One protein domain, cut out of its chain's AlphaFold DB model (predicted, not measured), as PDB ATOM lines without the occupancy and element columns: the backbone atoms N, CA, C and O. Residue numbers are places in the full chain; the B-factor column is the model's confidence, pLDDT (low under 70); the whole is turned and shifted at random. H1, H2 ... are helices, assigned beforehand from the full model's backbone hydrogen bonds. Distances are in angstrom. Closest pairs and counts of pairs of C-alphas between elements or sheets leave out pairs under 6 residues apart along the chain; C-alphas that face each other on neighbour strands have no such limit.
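Overview. This is residues 262 to 320 of the 320 residues of an uncharacterized protein of Morella rubra (UniProt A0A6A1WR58). Two long helices, H2 and H1, lie side by side with a gap between them, run opposite ways and are joined at one end by a tight link, like a narrow, flat U. Residues 287 to 292 stick out at the closed end. The printed part has 59 residues, with H1 and then H2 along the chain and no named strand; the class is all helix. It is loose, with a radius of gyration of the C-alphas of 14.5 A, and is a rod spanning 46 by 18 by 6 A.

Along the chain. H2, the longest helix, holds residues 291 to 319 and is 42.2 A long, from C-alpha 291 at (-15.407, 37.851, 17.219) to C-alpha 319 at (11.103, 24.837, -12.886). H1 holds residues 262 to 285 and is 34.9 A long, beginning with C-alpha 262 at (17.660, 34.998, -7.017).

Arrangement. H2 and H1 are close but not clearly touching, with 2 pairs of C-alphas within 8 A. Their closest C-alphas, of Leu 285 and Phe 294, are 6.7 A apart. They run opposite ways at a shallow tilt of 3 degrees, centre to centre 12.5 A. In both H1 and H2, every O i to N i+4 pair is within hydrogen-bond range.

Size, cuts and confidence. The C-alphas farthest apart, of Asn 289 and Ser 320, the chain's last residue, are 46.3 A apart. The printed part has no cut. Mean pLDDT of the printed part is 82.2; residues 288 to 289 are under 70.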
ATOM      1  N   GLU A 262      18.184  33.628  -6.971       82.88
ATOM      2  CA  GLU A 262      17.660  34.998  -7.017       82.88
ATOM      3  C   GLU A 262      16.133  35.024  -6.883       82.88
ATOM      4  O   GLU A 262      15.608  35.740  -6.026       82.88
ATOM      5  N   LEU A 263      15.430  34.166  -7.632       80.31
ATOM      6  CA  LEU A 263      13.973  34.030  -7.544       80.31
ATOM      7  C   LEU A 263      13.521  33.553  -6.159       80.31
ATOM      8  O   LEU A 263      12.539  34.060  -5.613       80.31
ATOM      9  N   LEU A 264      14.253  32.613  -5.550       81.06
ATOM     10  CA  LEU A 264      13.961  32.147  -4.196       81.06
ATOM     11  C   LEU A 264      14.126  33.273  -3.166       81.06
ATOM     12  O   LEU A 264      13.280  33.448  -2.288       81.06
ATOM     13  N   MET A 265      15.201  34.054  -3.270       83.94
ATOM     14  CA  MET A 265      15.457  35.159  -2.351       83.94
ATOM     15  C   MET A 265      14.410  36.268  -2.492       83.94
ATOM     16  O   MET A 265      13.992  36.856  -1.491       83.94
ATOM     17  N   GLU A 266      13.949  36.539  -3.710       84.69
ATOM     18  CA  GLU A 266      12.866  37.485  -3.965       84.69
ATOM     19  C   GLU A 266      11.524  36.985  -3.410       84.69
ATOM     20  O   GLU A 266      10.834  37.729  -2.706       84.69
ATOM     21  N   ALA A 267      11.204  35.701  -3.589       80.88
ATOM     22  CA  ALA A 267      10.014  35.085  -3.004       80.88
ATOM     23  C   ALA A 267      10.013  35.161  -1.465       80.88
ATOM     24  O   ALA A 267       8.995  35.497  -0.857       80.88
ATOM     25  N   ILE A 268      11.163  34.920  -0.824       83.12
ATOM     26  CA  ILE A 268      11.314  35.043   0.635       83.12
ATOM     27  C   ILE A 268      11.084  36.490   1.090       83.12
ATOM     28  O   ILE A 268      10.386  36.718   2.080       83.12
ATOM     29  N   LYS A 269      11.621  37.482   0.366       86.94
ATOM     30  CA  LYS A 269      11.399  38.905   0.682       86.94
ATOM     31  C   LYS A 269       9.914  39.263   0.628       86.94
ATOM     32  O   LYS A 269       9.408  39.876   1.567       86.94
ATOM     33  N   ILE A 270       9.211  38.839  -0.423       85.50
ATOM     34  CA  ILE A 270       7.766  39.069  -0.575       85.50
ATOM     35  C   ILE A 270       6.995  38.414   0.579       85.50
ATOM     36  O   ILE A 270       6.107  39.034   1.167       85.50
ATOM     37  N   PHE A 271       7.373  37.194   0.962       82.06
ATOM     38  CA  PHE A 271       6.735  36.471   2.058       82.06
ATOM     39  C   PHE A 271       6.897  37.173   3.417       82.06
ATOM     40  O   PHE A 271       5.932  37.290   4.170       82.06
ATOM     41  N   ILE A 272       8.085  37.703   3.727       84.62
ATOM     42  CA  ILE A 272       8.330  38.443   4.978       84.62
ATOM     43  C   ILE A 272       7.495  39.731   5.036       84.62
ATOM     44  O   ILE A 272       6.900  40.042   6.073       84.62
ATOM     45  N   VAL A 273       7.414  40.474   3.925       86.38
ATOM     46  CA  VAL A 273       6.577  41.684   3.840       86.38
ATOM     47  C   VAL A 273       5.111  41.330   4.072       86.38
ATOM     48  O   VAL A 273       4.439  41.978   4.875       86.38
ATOM     49  N   PHE A 274       4.633  40.254   3.445       83.12
ATOM     50  CA  PHE A 274       3.276  39.761   3.637       83.12
ATOM     51  C   PHE A 274       2.991  39.401   5.106       83.12
ATOM     52  O   PHE A 274       2.015  39.888   5.675       83.12
ATOM     53  N   LEU A 275       3.865  38.626   5.760       82.38
ATOM     54  CA  LEU A 275       3.716  38.279   7.181       82.38
ATOM     55  C   LEU A 275       3.669  39.515   8.088       82.38
ATOM     56  O   LEU A 275       2.926  39.540   9.070       82.38
ATOM     57  N   THR A 276       4.433  40.551   7.750       85.00
ATOM     58  CA  THR A 276       4.438  41.812   8.498       85.00
ATOM     59  C   THR A 276       3.084  42.519   8.390       85.00
ATOM     60  O   THR A 276       2.540  42.961   9.401       85.00
ATOM     61  N   ILE A 277       2.494  42.563   7.190       86.31
ATOM     62  CA  ILE A 277       1.154  43.130   6.967       86.31
ATOM     63  C   ILE A 277       0.106  42.347   7.763       86.31
ATOM     64  O   ILE A 277      -0.723  42.953   8.440       86.31
ATOM     65  N   VAL A 278       0.182  41.013   7.748       82.69
ATOM     66  CA  VAL A 278      -0.701  40.145   8.538       82.69
ATOM     67  C   VAL A 278      -0.616  40.457  10.024       82.69
ATOM     68  O   VAL A 278      -1.645  40.636  10.668       82.69
ATOM     69  N   MET A 279       0.594  40.543  10.577       82.38
ATOM     70  CA  MET A 279       0.786  40.828  12.000       82.38
ATOM     71  C   MET A 279       0.199  42.185  12.389       82.38
ATOM     72  O   MET A 279      -0.506  42.281  13.393       82.38
ATOM     73  N   VAL A 280       0.416  43.219  11.572       86.38
ATOM     74  CA  VAL A 280      -0.185  44.544  11.797       86.38
ATOM     75  C   VAL A 280      -1.711  44.466  11.733       86.38
ATOM     76  O   VAL A 280      -2.385  45.010  12.606       86.38
ATOM     77  N   LEU A 281      -2.261  43.755  10.748       81.69
ATOM     78  CA  LEU A 281      -3.702  43.588  10.587       81.69
ATOM     79  C   LEU A 281      -4.321  42.887  11.806       81.69
ATOM     80  O   LEU A 281      -5.337  43.342  12.327       81.69
ATOM     81  N   VAL A 282      -3.678  41.827  12.306       81.06
ATOM     82  CA  VAL A 282      -4.102  41.112  13.516       81.06
ATOM     83  C   VAL A 282      -4.070  42.044  14.725       81.06
ATOM     84  O   VAL A 282      -5.072  42.141  15.424       81.06
ATOM     85  N   ILE A 283      -2.984  42.790  14.948       81.12
ATOM     86  CA  ILE A 283      -2.871  43.725  16.083       81.12
ATOM     87  C   ILE A 283      -3.970  44.796  16.043       81.12
ATOM     88  O   ILE A 283      -4.540  45.128  17.080       81.12
ATOM     89  N   VAL A 284      -4.294  45.318  14.857       82.38
ATOM     90  CA  VAL A 284      -5.348  46.331  14.683       82.38
ATOM     91  C   VAL A 284      -6.747  45.737  14.878       82.38
ATOM     92  O   VAL A 284      -7.634  46.412  15.402       82.38
ATOM     93  N   LEU A 285      -6.962  44.480  14.485       75.75
ATOM     94  CA  LEU A 285      -8.271  43.827  14.557       75.75
ATOM     95  C   LEU A 285      -8.582  43.196  15.919       75.75
ATOM     96  O   LEU A 285      -9.748  43.169  16.303       75.75
ATOM     97  N   VAL A 286      -7.575  42.726  16.659       77.19
ATOM     98  CA  VAL A 286      -7.721  42.086  17.982       77.19
ATOM     99  C   VAL A 286      -8.489  42.931  19.017       77.19
ATOM    100  O   VAL A 286      -9.334  42.358  19.704       77.19
ATOM    101  N   PRO A 287      -8.297  44.259  19.157       76.81
ATOM    102  CA  PRO A 287      -9.061  45.046  20.131       76.81
ATOM    103  C   PRO A 287     -10.528  45.271  19.725       76.81
ATOM    104  O   PRO A 287     -11.341  45.707  20.541       76.81
ATOM    105  N   SER A 288     -10.904  44.972  18.479       69.75
ATOM    106  CA  SER A 288     -12.286  45.066  18.022       69.75
ATOM    107  C   SER A 288     -13.022  43.793  18.441       69.75
ATOM    108  O   SER A 288     -13.002  42.798  17.726       69.75
ATOM    109  N   ASN A 289     -13.674  43.822  19.609       62.56
ATOM    110  CA  ASN A 289     -14.420  42.733  20.283       62.56
ATOM    111  C   ASN A 289     -15.551  42.045  19.463       62.56
ATOM    112  O   ASN A 289     -16.451  41.405  20.005       62.56
ATOM    113  N   LYS A 290     -15.556  42.170  18.135       78.31
ATOM    114  CA  LYS A 290     -16.494  41.538  17.206       78.31
ATOM    115  C   LYS A 290     -15.883  40.237  16.689       78.31
ATOM    116  O   LYS A 290     -15.433  40.170  15.546       78.31
ATOM    117  N   HIS A 291     -15.924  39.196  17.521       71.06
ATOM    118  CA  HIS A 291     -15.407  37.851  17.219       71.06
ATOM    119  C   HIS A 291     -15.815  37.320  15.831       71.06
ATOM    120  O   HIS A 291     -15.012  36.684  15.156       71.06
ATOM    121  N   VAL A 292     -17.027  37.642  15.360       72.44
ATOM    122  CA  VAL A 292     -17.520  37.215  14.037       72.44
ATOM    123  C   VAL A 292     -16.773  37.904  12.889       72.44
ATOM    124  O   VAL A 292     -16.400  37.253  11.919       72.44
ATOM    125  N   LYS A 293     -16.497  39.210  12.995       77.12
ATOM    126  CA  LYS A 293     -15.769  39.949  11.946       77.12
ATOM    127  C   LYS A 293     -14.299  39.550  11.909       77.12
ATOM    128  O   LYS A 293     -13.727  39.442  10.833       77.12
ATOM    129  N   PHE A 294     -13.718  39.282  13.077       78.00
ATOM    130  CA  PHE A 294     -12.361  38.760  13.177       78.00
ATOM    131  C   PHE A 294     -12.235  37.392  12.502       78.00
ATOM    132  O   PHE A 294     -11.341  37.202  11.686       78.00
ATOM    133  N   ALA A 295     -13.170  36.471  12.762       78.00
ATOM    134  CA  ALA A 295     -13.167  35.151  12.136       78.00
ATOM    135  C   ALA A 295     -13.239  35.227  10.602       78.00
ATOM    136  O   ALA A 295     -12.492  34.524   9.928       78.00
ATOM    137  N   VAL A 296     -14.076  36.116  10.049       81.44
ATOM    138  CA  VAL A 296     -14.165  36.323   8.593       81.44
ATOM    139  C   VAL A 296     -12.841  36.832   8.024       81.44
ATOM    140  O   VAL A 296     -12.367  36.281   7.037       81.44
ATOM    141  N   VAL A 297     -12.205  37.821   8.661       81.31
ATOM    142  CA  VAL A 297     -10.914  38.347   8.184       81.31
ATOM    143  C   VAL A 297      -9.802  37.302   8.294       81.31
ATOM    144  O   VAL A 297      -8.976  37.190   7.396       81.31
ATOM    145  N   VAL A 298      -9.783  36.502   9.362       83.12
ATOM    146  CA  VAL A 298      -8.800  35.421   9.520       83.12
ATOM    147  C   VAL A 298      -8.992  34.335   8.459       83.12
ATOM    148  O   VAL A 298      -8.008  33.858   7.899       83.12
ATOM    149  N   LEU A 299     -10.234  33.952   8.154       83.44
ATOM    150  CA  LEU A 299     -10.529  32.966   7.112       83.44
ATOM    151  C   LEU A 299     -10.180  33.481   5.712       83.44
ATOM    152  O   LEU A 299      -9.583  32.741   4.933       83.44
ATOM    153  N   ASP A 300     -10.500  34.740   5.412       84.69
ATOM    154  CA  ASP A 300     -10.134  35.387   4.148       84.69
ATOM    155  C   ASP A 300      -8.609  35.449   3.985       84.69
ATOM    156  O   ASP A 300      -8.053  35.067   2.955       84.69
ATOM    157  N   LEU A 301      -7.903  35.793   5.065       83.25
ATOM    158  CA  LEU A 301      -6.449  35.795   5.083       83.25
ATOM    159  C   LEU A 301      -5.856  34.393   4.870       83.25
ATOM    160  O   LEU A 301      -4.924  34.233   4.083       83.25
ATOM    161  N   LEU A 302      -6.389  33.367   5.539       84.25
ATOM    162  CA  LEU A 302      -5.968  31.976   5.341       84.25
ATOM    163  C   LEU A 302      -6.232  31.496   3.906       84.25
ATOM    164  O   LEU A 302      -5.402  30.779   3.339       84.25
ATOM    165  N   SER A 303      -7.347  31.910   3.300       88.00
ATOM    166  CA  SER A 303      -7.661  31.634   1.893       88.00
ATOM    167  C   SER A 303      -6.636  32.279   0.951       88.00
ATOM    168  O   SER A 303      -6.126  31.637   0.027       88.00
ATOM    169  N   TRP A 304      -6.237  33.516   1.239       86.62
ATOM    170  CA  TRP A 304      -5.188  34.204   0.492       86.62
ATOM    171  C   TRP A 304      -3.829  33.513   0.622       86.62
ATOM    172  O   TRP A 304      -3.185  33.216  -0.383       86.62
ATOM    173  N   VAL A 305      -3.414  33.180   1.848       84.75
ATOM    174  CA  VAL A 305      -2.144  32.485   2.115       84.75
ATOM    175  C   VAL A 305      -2.085  31.143   1.396       84.75
ATOM    176  O   VAL A 305      -1.089  30.835   0.742       84.75
ATOM    177  N   THR A 306      -3.151  30.348   1.472       84.56
ATOM    178  CA  THR A 306      -3.211  29.051   0.784       84.56
ATOM    179  C   THR A 306      -3.141  29.206  -0.733       84.56
ATOM    180  O   THR A 306      -2.413  28.455  -1.382       84.56
ATOM    181  N   THR A 307      -3.795  30.222  -1.302       87.31
ATOM    182  CA  THR A 307      -3.708  30.537  -2.738       87.31
ATOM    183  C   THR A 307      -2.281  30.897  -3.159       87.31
ATOM    184  O   THR A 307      -1.782  30.367  -4.155       87.31
ATOM    185  N   VAL A 308      -1.591  31.734  -2.377       84.50
ATOM    186  CA  VAL A 308      -0.188  32.114  -2.623       84.50
ATOM    187  C   VAL A 308       0.730  30.893  -2.546       84.50
ATOM    188  O   VAL A 308       1.549  30.692  -3.440       84.50
ATOM    189  N   ILE A 309       0.567  30.031  -1.538       85.75
ATOM    190  CA  ILE A 309       1.364  28.801  -1.398       85.75
ATOM    191  C   ILE A 309       1.150  27.867  -2.595       85.75
ATOM    192  O   ILE A 309       2.121  27.370  -3.163       85.75
ATOM    193  N   ILE A 310      -0.101  27.648  -3.019       90.69
ATOM    194  CA  ILE A 310      -0.417  26.809  -4.188       90.69
ATOM    195  C   ILE A 310       0.203  27.397  -5.460       90.69
ATOM    196  O   ILE A 310       0.728  26.655  -6.293       90.69
ATOM    197  N   TYR A 311       0.156  28.719  -5.618       86.06
ATOM    198  CA  TYR A 311       0.754  29.409  -6.756       86.06
ATOM    199  C   TYR A 311       2.278  29.236  -6.789       86.06
ATOM    200  O   TYR A 311       2.822  28.811  -7.810       86.06
ATOM    201  N   VAL A 312       2.959  29.462  -5.661       83.81
ATOM    202  CA  VAL A 312       4.411  29.257  -5.533       83.81
ATOM    203  C   VAL A 312       4.782  27.793  -5.782       83.81
ATOM    204  O   VAL A 312       5.714  27.520  -6.533       83.81
ATOM    205  N   ALA A 313       4.023  26.836  -5.243       85.81
ATOM    206  CA  ALA A 313       4.254  25.411  -5.477       85.81
ATOM    207  C   ALA A 313       4.097  25.026  -6.959       85.81
ATOM    208  O   ALA A 313       4.880  24.232  -7.482       85.81
ATOM    209  N   LYS A 314       3.113  25.605  -7.664       89.12
ATOM    210  CA  LYS A 314       2.942  25.410  -9.113       89.12
ATOM    211  C   LYS A 314       4.106  25.985  -9.914       89.12
ATOM    212  O   LYS A 314       4.537  25.346 -10.869       89.12
ATOM    213  N   ILE A 315       4.596  27.164  -9.533       83.81
ATOM    214  CA  ILE A 315       5.780  27.776 -10.143       83.81
ATOM    215  C   ILE A 315       6.986  26.863  -9.940       83.81
ATOM    216  O   ILE A 315       7.587  26.453 -10.923       83.81
ATOM    217  N   LEU A 316       7.281  26.464  -8.700       81.75
ATOM    218  CA  LEU A 316       8.412  25.584  -8.392       81.75
ATOM    219  C   LEU A 316       8.341  24.259  -9.161       81.75
ATOM    220  O   LEU A 316       9.342  23.822  -9.711       81.75
ATOM    221  N   LYS A 317       7.150  23.657  -9.290       86.50
ATOM    222  CA  LYS A 317       6.962  22.434 -10.086       86.50
ATOM    223  C   LYS A 317       7.235  22.629 -11.584       86.50
ATOM    224  O   LYS A 317       7.538  21.661 -12.263       86.50
ATOM    225  N   LYS A 318       7.083  23.844 -12.117       85.06
ATOM    226  CA  LYS A 318       7.368  24.140 -13.529       85.06
ATOM    227  C   LYS A 318       8.874  24.265 -13.802       85.06
ATOM    228  O   LYS A 318       9.280  24.077 -14.943       85.06
ATOM    229  N   TYR A 319       9.657  24.617 -12.782       80.31
ATOM    230  CA  TYR A 319      11.103  24.837 -12.886       80.31
ATOM    231  C   TYR A 319      11.950  23.673 -12.337       80.31
ATOM    232  O   TYR A 319      13.156  23.659 -12.564       80.31
ATOM    233  N   SER A 320      11.335  22.700 -11.654       78.50
ATOM    234  CA  SER A 320      11.956  21.425 -11.257       78.50
ATOM    235  C   SER A 320      11.787  20.337 -12.308       78.50
ATOM    236  O   SER A 320      12.624  19.408 -12.260       78.50
TER     237      SER A 320